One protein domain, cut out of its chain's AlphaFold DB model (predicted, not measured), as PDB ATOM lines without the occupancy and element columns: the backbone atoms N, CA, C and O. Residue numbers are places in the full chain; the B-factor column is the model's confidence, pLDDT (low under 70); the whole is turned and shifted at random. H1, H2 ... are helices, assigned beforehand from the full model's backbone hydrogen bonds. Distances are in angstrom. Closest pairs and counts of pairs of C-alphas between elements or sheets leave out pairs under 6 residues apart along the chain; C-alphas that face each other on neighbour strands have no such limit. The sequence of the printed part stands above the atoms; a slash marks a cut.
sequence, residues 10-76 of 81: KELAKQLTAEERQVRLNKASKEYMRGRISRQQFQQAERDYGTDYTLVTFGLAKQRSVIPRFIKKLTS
ATOM      1  N   LYS A  10     159.492 162.103 161.334       53.59
ATOM      2  CA  LYS A  10     159.327 162.194 162.794       53.59
ATOM      3  C   LYS A  10     160.645 162.151 163.576       53.59
ATOM      4  O   LYS A  10     160.732 162.760 164.638       53.59
ATOM      5  N   GLU A  11     161.668 161.452 163.087       56.44
ATOM      6  CA  GLU A  11     162.986 161.391 163.739       56.44
ATOM      7  C   GLU A  11     163.831 162.629 163.434       56.44
ATOM      8  O   GLU A  11     164.490 163.153 164.331       56.44
ATOM      9  N   LEU A  12     163.719 163.175 162.219       56.28
ATOM     10  CA  LEU A  12     164.304 164.473 161.866       56.28
ATOM     11  C   LEU A  12     163.711 165.614 162.705       56.28
ATOM     12  O   LEU A  12     164.441 166.501 163.140       56.28
ATOM     13  N   ALA A  13     162.408 165.569 163.004       56.12
ATOM     14  CA  ALA A  13     161.768 166.558 163.871       56.12
ATOM     15  C   ALA A  13     162.317 166.545 165.313       56.12
ATOM     16  O   ALA A  13     162.424 167.599 165.944       56.12
ATOM     17  N   LYS A  14     162.729 165.377 165.829       57.34
ATOM     18  CA  LYS A  14     163.336 165.249 167.166       57.34
ATOM     19  C   LYS A  14     164.734 165.862 167.266       57.34
ATOM     20  O   LYS A  14     165.103 166.262 168.363       57.34
ATOM     21  N   GLN A  15     165.474 165.963 166.162       65.06
ATOM     22  CA  GLN A  15     166.815 166.562 166.141       65.06
ATOM     23  C   GLN A  15     166.808 168.085 165.955       65.06
ATOM     24  O   GLN A  15     167.819 168.724 166.217       65.06
ATOM     25  N   LEU A  16     165.684 168.673 165.528       66.50
ATOM     26  CA  LEU A  16     165.582 170.120 165.340       66.50
ATOM     27  C   LEU A  16     165.553 170.846 166.682       66.50
ATOM     28  O   LEU A  16     164.709 170.551 167.541       66.50
ATOM     29  N   THR A  17     166.420 171.845 166.802       76.56
ATOM     30  CA  THR A  17     166.420 172.800 167.912       76.56
ATOM     31  C   THR A  17     165.117 173.607 167.935       76.56
ATOM     32  O   THR A  17     164.403 173.718 166.933       76.56
ATOM     33  N   ALA A  18     164.781 174.188 169.090       75.62
ATOM     34  CA  ALA A  18     163.573 175.005 169.232       75.62
ATOM     35  C   ALA A  18     163.535 176.176 168.228       75.62
ATOM     36  O   ALA A  18     162.477 176.491 167.682       75.62
ATOM     37  N   GLU A  19     164.695 176.767 167.927       77.69
ATOM     38  CA  GLU A  19     164.830 177.846 166.945       77.69
ATOM     39  C   GLU A  19     164.502 177.372 165.526       77.69
ATOM     40  O   GLU A  19     163.704 177.995 164.824       77.69
ATOM     41  N   GLU A  20     165.043 176.228 165.107       81.12
ATOM     42  CA  GLU A  20     164.791 175.691 163.768       81.12
ATOM     43  C   GLU A  20     163.327 175.286 163.573       81.12
ATOM     44  O   GLU A  20     162.765 175.481 162.488       81.12
ATOM     45  N   ARG A  21     162.678 174.768 164.623       82.06
ATOM     46  CA  ARG A  21     161.232 174.493 164.608       82.06
ATOM     47  C   ARG A  21     160.431 175.776 164.407       82.06
ATOM     48  O   ARG A  21     159.564 175.814 163.532       82.06
ATOM     49  N   GLN A  22     160.778 176.847 165.123       82.25
ATOM     50  CA  GLN A  22     160.124 178.148 164.976       82.25
ATOM     51  C   GLN A  22     160.314 178.732 163.569       82.25
ATOM     52  O   GLN A  22     159.368 179.264 162.986       82.25
ATOM     53  N   VAL A  23     161.507 178.601 162.981       85.25
ATOM     54  CA  VAL A  23     161.778 179.047 161.604       85.25
ATOM     55  C   VAL A  23     160.910 178.285 160.599       85.25
ATOM     56  O   VAL A  23     160.307 178.900 159.712       85.25
ATOM     57  N   ARG A  24     160.795 176.959 160.742       86.75
ATOM     58  CA  ARG A  24     159.958 176.127 159.861       86.75
ATOM     59  C   ARG A  24     158.470 176.438 160.013       86.75
ATOM     60  O   ARG A  24     157.780 176.554 158.999       86.75
ATOM     61  N   LEU A  25     157.999 176.657 161.238       87.81
ATOM     62  CA  LEU A  25     156.618 177.058 161.508       87.81
ATOM     63  C   LEU A  25     156.303 178.446 160.928       87.81
ATOM     64  O   LEU A  25     155.293 178.620 160.246       87.81
ATOM     65  N   ASN A  26     157.204 179.418 161.103       87.69
ATOM     66  CA  ASN A  26     157.070 180.760 160.524       87.69
ATOM     67  C   ASN A  26     157.024 180.718 158.993       87.69
ATOM     68  O   ASN A  26     156.258 181.457 158.370       87.69
ATOM     69  N   LYS A  27     157.830 179.850 158.371       91.38
ATOM     70  CA  LYS A  27     157.783 179.624 156.923       91.38
ATOM     71  C   LYS A  27     156.419 179.069 156.504       91.38
ATOM     72  O   LYS A  27     155.803 179.637 155.609       91.38
ATOM     73  N   ALA A  28     155.930 178.022 157.170       89.25
ATOM     74  CA  ALA A  28     154.619 177.439 156.881       89.25
ATOM     75  C   ALA A  28     153.481 178.464 157.049       89.25
ATOM     76  O   ALA A  28     152.610 178.556 156.188       89.25
ATOM     77  N   SER A  29     153.534 179.300 158.089       88.12
ATOM     78  CA  SER A  29     152.564 180.380 158.320       88.12
ATOM     79  C   SER A  29     152.537 181.394 157.171       88.12
ATOM     80  O   SER A  29     151.468 181.730 156.659       88.12
ATOM     81  N   LYS A  30     153.708 181.833 156.691       92.50
ATOM     82  CA  LYS A  30     153.800 182.744 155.537       92.50
ATOM     83  C   LYS A  30     153.244 182.119 154.260       92.50
ATOM     84  O   LYS A  30     152.561 182.799 153.501       92.50
ATOM     85  N   GLU A  31     153.529 180.845 154.014       92.50
ATOM     86  CA  GLU A  31     153.014 180.136 152.838       92.50
ATOM     87  C   GLU A  31     151.491 179.931 152.918       92.50
ATOM     88  O   GLU A  31     150.810 180.057 151.900       92.50
ATOM     89  N   TYR A  32     150.943 179.713 154.119       91.06
ATOM     90  CA  TYR A  32     149.497 179.652 154.350       91.06
ATOM     91  C   TYR A  32     148.824 181.007 154.096       91.06
ATOM     92  O   TYR A  32     147.861 181.074 153.339       91.06
ATOM     93  N   MET A  33     149.372 182.104 154.634       88.56
ATOM     94  CA  MET A  33     148.853 183.459 154.382       88.56
ATOM     95  C   MET A  33     148.919 183.859 152.903       88.56
ATOM     96  O   MET A  33     148.085 184.621 152.427       88.56
ATOM     97  N   ARG A  34     149.896 183.327 152.161       94.75
ATOM     98  CA  ARG A  34     150.018 183.505 150.705       94.75
ATOM     99  C   ARG A  34     149.074 182.606 149.896       94.75
ATOM    100  O   ARG A  34     149.104 182.679 148.673       94.75
ATOM    101  N   GLY A  35     148.295 181.737 150.544       92.25
ATOM    102  CA  GLY A  35     147.387 180.794 149.885       92.25
ATOM    103  C   GLY A  35     148.089 179.655 149.139       92.25
ATOM    104  O   GLY A  35     147.467 178.994 148.315       92.25
ATOM    105  N   ARG A  36     149.383 179.421 149.398       93.88
ATOM    106  CA  ARG A  36     150.179 178.391 148.704       93.88
ATOM    107  C   ARG A  36     150.033 177.002 149.307       93.88
ATOM    108  O   ARG A  36     150.285 176.016 148.625       93.88
ATOM    109  N   ILE A  37     149.651 176.933 150.579       92.81
ATOM    110  CA  ILE A  37     149.341 175.682 151.266       92.81
ATOM    111  C   ILE A  37     147.943 175.755 151.867       92.81
ATOM    112  O   ILE A  37     147.460 176.827 152.237       92.81
ATOM    113  N   SER A  38     147.293 174.602 151.976       92.56
ATOM    114  CA  SER A  38     145.961 174.506 152.563       92.56
ATOM    115  C   SER A  38     146.006 174.629 154.087       92.56
ATOM    116  O   SER A  38     147.028 174.395 154.737       92.56
ATOM    117  N   ARG A  39     144.848 174.927 154.684       87.81
ATOM    118  CA  ARG A  39     144.690 174.948 156.145       87.81
ATOM    119  C   ARG A  39     145.090 173.619 156.795       87.81
ATOM    120  O   ARG A  39     145.708 173.632 157.850       87.81
ATOM    121  N   GLN A  40     144.779 172.486 156.162       89.50
ATOM    122  CA  GLN A  40     145.168 171.166 156.674       89.50
ATOM    123  C   GLN A  40     146.688 170.972 156.669       89.50
ATOM    124  O   GLN A  40     147.244 170.453 157.632       89.50
ATOM    125  N   GLN A  41     147.373 171.428 155.614       88.56
ATOM    126  CA  GLN A  41     148.836 171.364 155.533       88.56
ATOM    127  C   GLN A  41     149.498 172.249 156.591       88.56
ATOM    128  O   GLN A  41     150.481 171.842 157.208       88.56
ATOM    129  N   PHE A  42     148.932 173.431 156.850       89.31
ATOM    130  CA  PHE A  42     149.399 174.299 157.926       89.31
ATOM    131  C   PHE A  42     149.201 173.662 159.310       89.31
ATOM    132  O   PHE A  42     150.144 173.613 160.092       89.31
ATOM    133  N   GLN A  43     148.034 173.072 159.580       86.38
ATOM    134  CA  GLN A  43     147.766 172.363 160.841       86.38
ATOM    135  C   GLN A  43     148.699 171.168 161.063       86.38
ATOM    136  O   GLN A  43     149.072 170.873 162.196       86.38
ATOM    137  N   GLN A  44     149.091 170.470 159.998       87.62
ATOM    138  CA  GLN A  44     150.079 169.401 160.109       87.62
ATOM    139  C   GLN A  44     151.456 169.963 160.492       87.62
ATOM    140  O   GLN A  44     152.101 169.427 161.388       87.62
ATOM    141  N   ALA A  45     151.861 171.096 159.908       86.38
ATOM    142  CA  ALA A  45     153.081 171.796 160.307       86.38
ATOM    143  C   ALA A  45     153.027 172.305 161.762       86.38
ATOM    144  O   ALA A  45     154.043 172.265 162.452       86.38
ATOM    145  N   GLU A  46     151.859 172.725 162.259       84.88
ATOM    146  CA  GLU A  46     151.661 173.055 163.679       84.88
ATOM    147  C   GLU A  46     151.829 171.832 164.588       84.88
ATOM    148  O   GLU A  46     152.396 171.956 165.665       84.88
ATOM    149  N   ARG A  47     151.406 170.634 164.171       84.06
ATOM    150  CA  ARG A  47     151.639 169.408 164.960       84.06
ATOM    151  C   ARG A  47     153.096 168.954 164.928       84.06
ATOM    152  O   ARG A  47     153.592 168.433 165.920       84.06
ATOM    153  N   ASP A  48     153.760 169.127 163.788       82.69
ATOM    154  CA  ASP A  48     155.125 168.640 163.577       82.69
ATOM    155  C   ASP A  48     156.184 169.592 164.164       82.69
ATOM    156  O   ASP A  48     157.221 169.140 164.655       82.69
ATOM    157  N   TYR A  49     155.930 170.906 164.122       80.94
ATOM    158  CA  TYR A  49     156.882 171.948 164.533       80.94
ATOM    159  C   TYR A  49     156.361 172.887 165.615       80.94
ATOM    160  O   TYR A  49     157.150 173.657 166.164       80.94
ATOM    161  N   GLY A  50     155.062 172.869 165.913       74.56
ATOM    162  CA  GLY A  50     154.505 173.672 166.989       74.56
ATOM    163  C   GLY A  50     155.145 173.280 168.308       74.56
ATOM    164  O   GLY A  50     155.155 172.116 168.708       74.56
ATOM    165  N   THR A  51     155.708 174.270 168.984       66.31
ATOM    166  CA  THR A  51     156.080 174.115 170.381       66.31
ATOM    167  C   THR A  51     154.792 173.889 171.161       66.31
ATOM    168  O   THR A  51     153.827 174.630 170.977       66.31
ATOM    169  N   ASP A  52     154.755 172.868 172.014       63.38
ATOM    170  CA  ASP A  52     153.605 172.601 172.873       63.38
ATOM    171  C   ASP A  52     153.540 173.691 173.956       63.38
ATOM    172  O   ASP A  52     154.028 173.550 175.082       63.38
ATOM    173  N   TYR A  53     153.012 174.854 173.569       54.06
ATOM    174  CA  TYR A  53     152.900 176.023 174.432       54.06
ATOM    175  C   TYR A  53     152.006 175.729 175.635       54.06
ATOM    176  O   TYR A  53     152.123 176.424 176.631       54.06
ATOM    177  N   THR A  54     151.205 174.658 175.623       53.34
ATOM    178  CA  THR A  54     150.426 174.197 176.778       53.34
ATOM    179  C   THR A  54     151.297 174.073 178.034       53.34
ATOM    180  O   THR A  54     150.928 174.578 179.091       53.34
ATOM    181  N   LEU A  55     152.505 173.509 177.930       50.69
ATOM    182  CA  LEU A  55     153.415 173.355 179.076       50.69
ATOM    183  C   LEU A  55     154.095 174.672 179.484       50.69
ATOM    184  O   LEU A  55     154.255 174.947 180.675       50.69
ATOM    185  N   VAL A  56     154.451 175.518 178.513       49.97
ATOM    186  CA  VAL A  56     155.104 176.816 178.761       49.97
ATOM    187  C   VAL A  56     154.110 177.832 179.339       49.97
ATOM    188  O   VAL A  56     154.438 178.569 180.267       49.97
ATOM    189  N   THR A  57     152.866 177.832 178.860       50.38
ATOM    190  CA  THR A  57     151.778 178.679 179.357       50.38
ATOM    191  C   THR A  57     151.321 178.238 180.745       50.38
ATOM    192  O   THR A  57     151.074 179.110 181.572       50.38
ATOM    193  N   PHE A  58     151.300 176.938 181.075       50.66
ATOM    194  CA  PHE A  58     151.092 176.493 182.464       50.66
ATOM    195  C   PHE A  58     152.244 176.920 183.390       50.66
ATOM    196  O   PHE A  58     151.989 177.367 184.512       50.66
ATOM    197  N   GLY A  59     153.495 176.845 182.924       46.72
ATOM    198  CA  GLY A  59     154.668 177.320 183.668       46.72
ATOM    199  C   GLY A  59     154.630 178.825 183.961       46.72
ATOM    200  O   GLY A  59     154.873 179.241 185.094       46.72
ATOM    201  N   LEU A  60     154.235 179.639 182.978       49.53
ATOM    202  CA  LEU A  60     154.088 181.094 183.116       49.53
ATOM    203  C   LEU A  60     152.826 181.498 183.901       49.53
ATOM    204  O   LEU A  60     152.866 182.441 184.693       49.53
ATOM    205  N   ALA A  61     151.715 180.773 183.742       50.50
ATOM    206  CA  ALA A  61     150.484 181.009 184.501       50.50
ATOM    207  C   ALA A  61     150.653 180.675 185.992       50.50
ATOM    208  O   ALA A  61     150.088 181.366 186.840       50.50
ATOM    209  N   LYS A  62     151.482 179.678 186.337       50.53
ATOM    210  CA  LYS A  62     151.790 179.325 187.734       50.53
ATOM    211  C   LYS A  62     152.612 180.400 188.458       50.53
ATOM    212  O   LYS A  62     152.507 180.517 189.675       50.53
ATOM    213  N   GLN A  63     153.382 181.212 187.728       50.84
ATOM    214  CA  GLN A  63     154.172 182.312 188.297       50.84
ATOM    215  C   GLN A  63     153.340 183.582 188.557       50.84
ATOM    216  O   GLN A  63     153.728 184.426 189.361       50.84
ATOM    217  N   ARG A  64     152.159 183.700 187.933       47.25
ATOM    218  CA  ARG A  64     151.142 184.718 188.235       47.25
ATOM    219  C   ARG A  64     149.992 184.103 189.036       47.25
ATOM    220  O   ARG A  64     148.830 184.207 188.657       47.25
ATOM    221  N   SER A  65     150.290 183.512 190.192       46.72
ATOM    222  CA  SER A  65     149.278 183.167 191.200       46.72
ATOM    223  C   SER A  65     148.737 184.417 191.916       46.72
ATOM    224  O   SER A  65     148.660 184.481 193.138       46.72
ATOM    225  N   VAL A  66     148.297 185.428 191.163       56.09
ATOM    226  CA  VAL A  66     147.402 186.450 191.711       56.09
ATOM    227  C   VAL A  66     145.996 185.924 191.487       56.09
ATOM    228  O   VAL A  66     145.341 186.237 190.498       56.09
ATOM    229  N   ILE A  67     145.575 185.039 192.388       58.00
ATOM    230  CA  ILE A  67     144.196 184.564 192.496       58.00
ATOM    231  C   ILE A  67     143.286 185.800 192.414       58.00
ATOM    232  O   ILE A  67     143.347 186.651 193.311       58.00
ATOM    233  N   PRO A  68     142.453 185.956 191.367       50.69
ATOM    234  CA  PRO A  68     141.533 187.072 191.310       50.69
ATOM    235  C   PRO A  68     140.586 186.936 192.500       50.69
ATOM    236  O   PRO A  68     139.907 185.919 192.659       50.69
ATOM    237  N   ARG A  69     140.505 187.980 193.333       55.53
ATOM    238  CA  ARG A  69     139.579 188.084 194.480       55.53
ATOM    239  C   ARG A  69     138.099 187.841 194.116       55.53
ATOM    240  O   ARG A  69     137.263 187.769 195.010       55.53
ATOM    241  N   PHE A  70     137.773 187.665 192.834       54.34
ATOM    242  CA  PHE A  70     136.457 187.288 192.322       54.34
ATOM    243  C   PHE A  70     135.946 185.928 192.816       54.34
ATOM    244  O   PHE A  70     134.738 185.780 192.987       54.34
ATOM    245  N   ILE A  71     136.818 184.965 193.138       56.03
ATOM    246  CA  ILE A  71     136.361 183.650 193.636       56.03
ATOM    247  C   ILE A  71     135.794 183.755 195.066       56.03
ATOM    248  O   ILE A  71     134.928 182.975 195.451       56.03
ATOM    249  N   LYS A  72     136.171 184.789 195.835       52.97
ATOM    250  CA  LYS A  72     135.631 185.011 197.187       52.97
ATOM    251  C   LYS A  72     134.179 185.508 197.199       52.97
ATOM    252  O   LYS A  72     133.555 185.488 198.253       52.97
ATOM    253  N   LYS A  73     133.632 185.962 196.061       54.75
ATOM    254  CA  LYS A  73     132.261 186.502 195.999       54.75
ATOM    255  C   LYS A  73     131.204 185.429 195.714       54.75
ATOM    256  O   LYS A  73     130.053 185.610 196.095       54.75
ATOM    257  N   LEU A  74     131.587 184.299 195.114       54.94
ATOM    258  CA  LEU A  74     130.649 183.212 194.805       54.94
ATOM    259  C   LEU A  74     130.300 182.350 196.024       54.94
ATOM    260  O   LEU A  74     129.188 181.836 196.099       54.94
ATOM    261  N   THR A  75     131.176 182.255 197.027       55.47
ATOM    262  CA  THR A  75     130.857 181.539 198.274       55.47
ATOM    263  C   THR A  75     129.927 182.319 199.207       55.47
ATOM    264  O   THR A  75     129.334 181.720 200.095       55.47
ATOM    265  N   SER A  76     129.735 183.631 198.999       52.22
ATOM    266  CA  SER A  76     128.812 184.434 199.819       52.22
ATOM    267  C   SER A  76     127.351 184.323 199.383       52.22
ATOM    268  O   SER A  76     126.473 184.661 200.169       52.22
TER     269      SER A  76
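What this domain is: This is residues 10 to 76 of the 81 residues of an uncharacterized protein of Calothrix sp. HK-06 (UniProt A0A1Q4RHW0). A helical hairpin, H2 and H3 side by side, makes a small body with short H1 at its open end, while residues 52 to 76, including H4 and H5, stick out as a long tail. The printed part has 67 residues with five named helices, H1 to H5 in chain order, and no named strand: all helix. It is extended, with a radius of gyration of the C-alphas of 18.3 A and spans of 55 by 28 by 16 A.

Where its parts are: H2, residues 18 to 33, is 22.6 A long from C-alpha 18 at (163.573, 175.005, 169.232). H3, residues 39 to 49, is 15.1 A, and H4, residues 53 to 63, 15.3 A. H1 is residues 10 to 15; H5, residues 71 to 74, ends at C-alpha 74 (130.649, 183.212, 194.805).

How they stand to each other: H2 and H3, a hairpin, touch at a shallow tilt of 5 degrees, opposite ways; their closest C-alphas, Arg 21 and Tyr 49, are 5.0 A apart. H1 only just touches H3, with 3 pairs of C-alphas within 8 A, closest Ala 13 and Asp 48 at 7.0 A. H4 and H5 are apart from each other and from H1, H2 and H3. Every O i to N i+4 pair is within hydrogen-bond range in H2 and H3, 1 of 2 in H1 and 6 of 7 in H4; H5 is too short for one.

The domain as a whole: The farthest C-alphas, Arg 36 and Ser 76, are 55.7 A apart. The printed part has no cut and no long link. pLDDT is under 70 in residues 10 to 16 and 51 to 76.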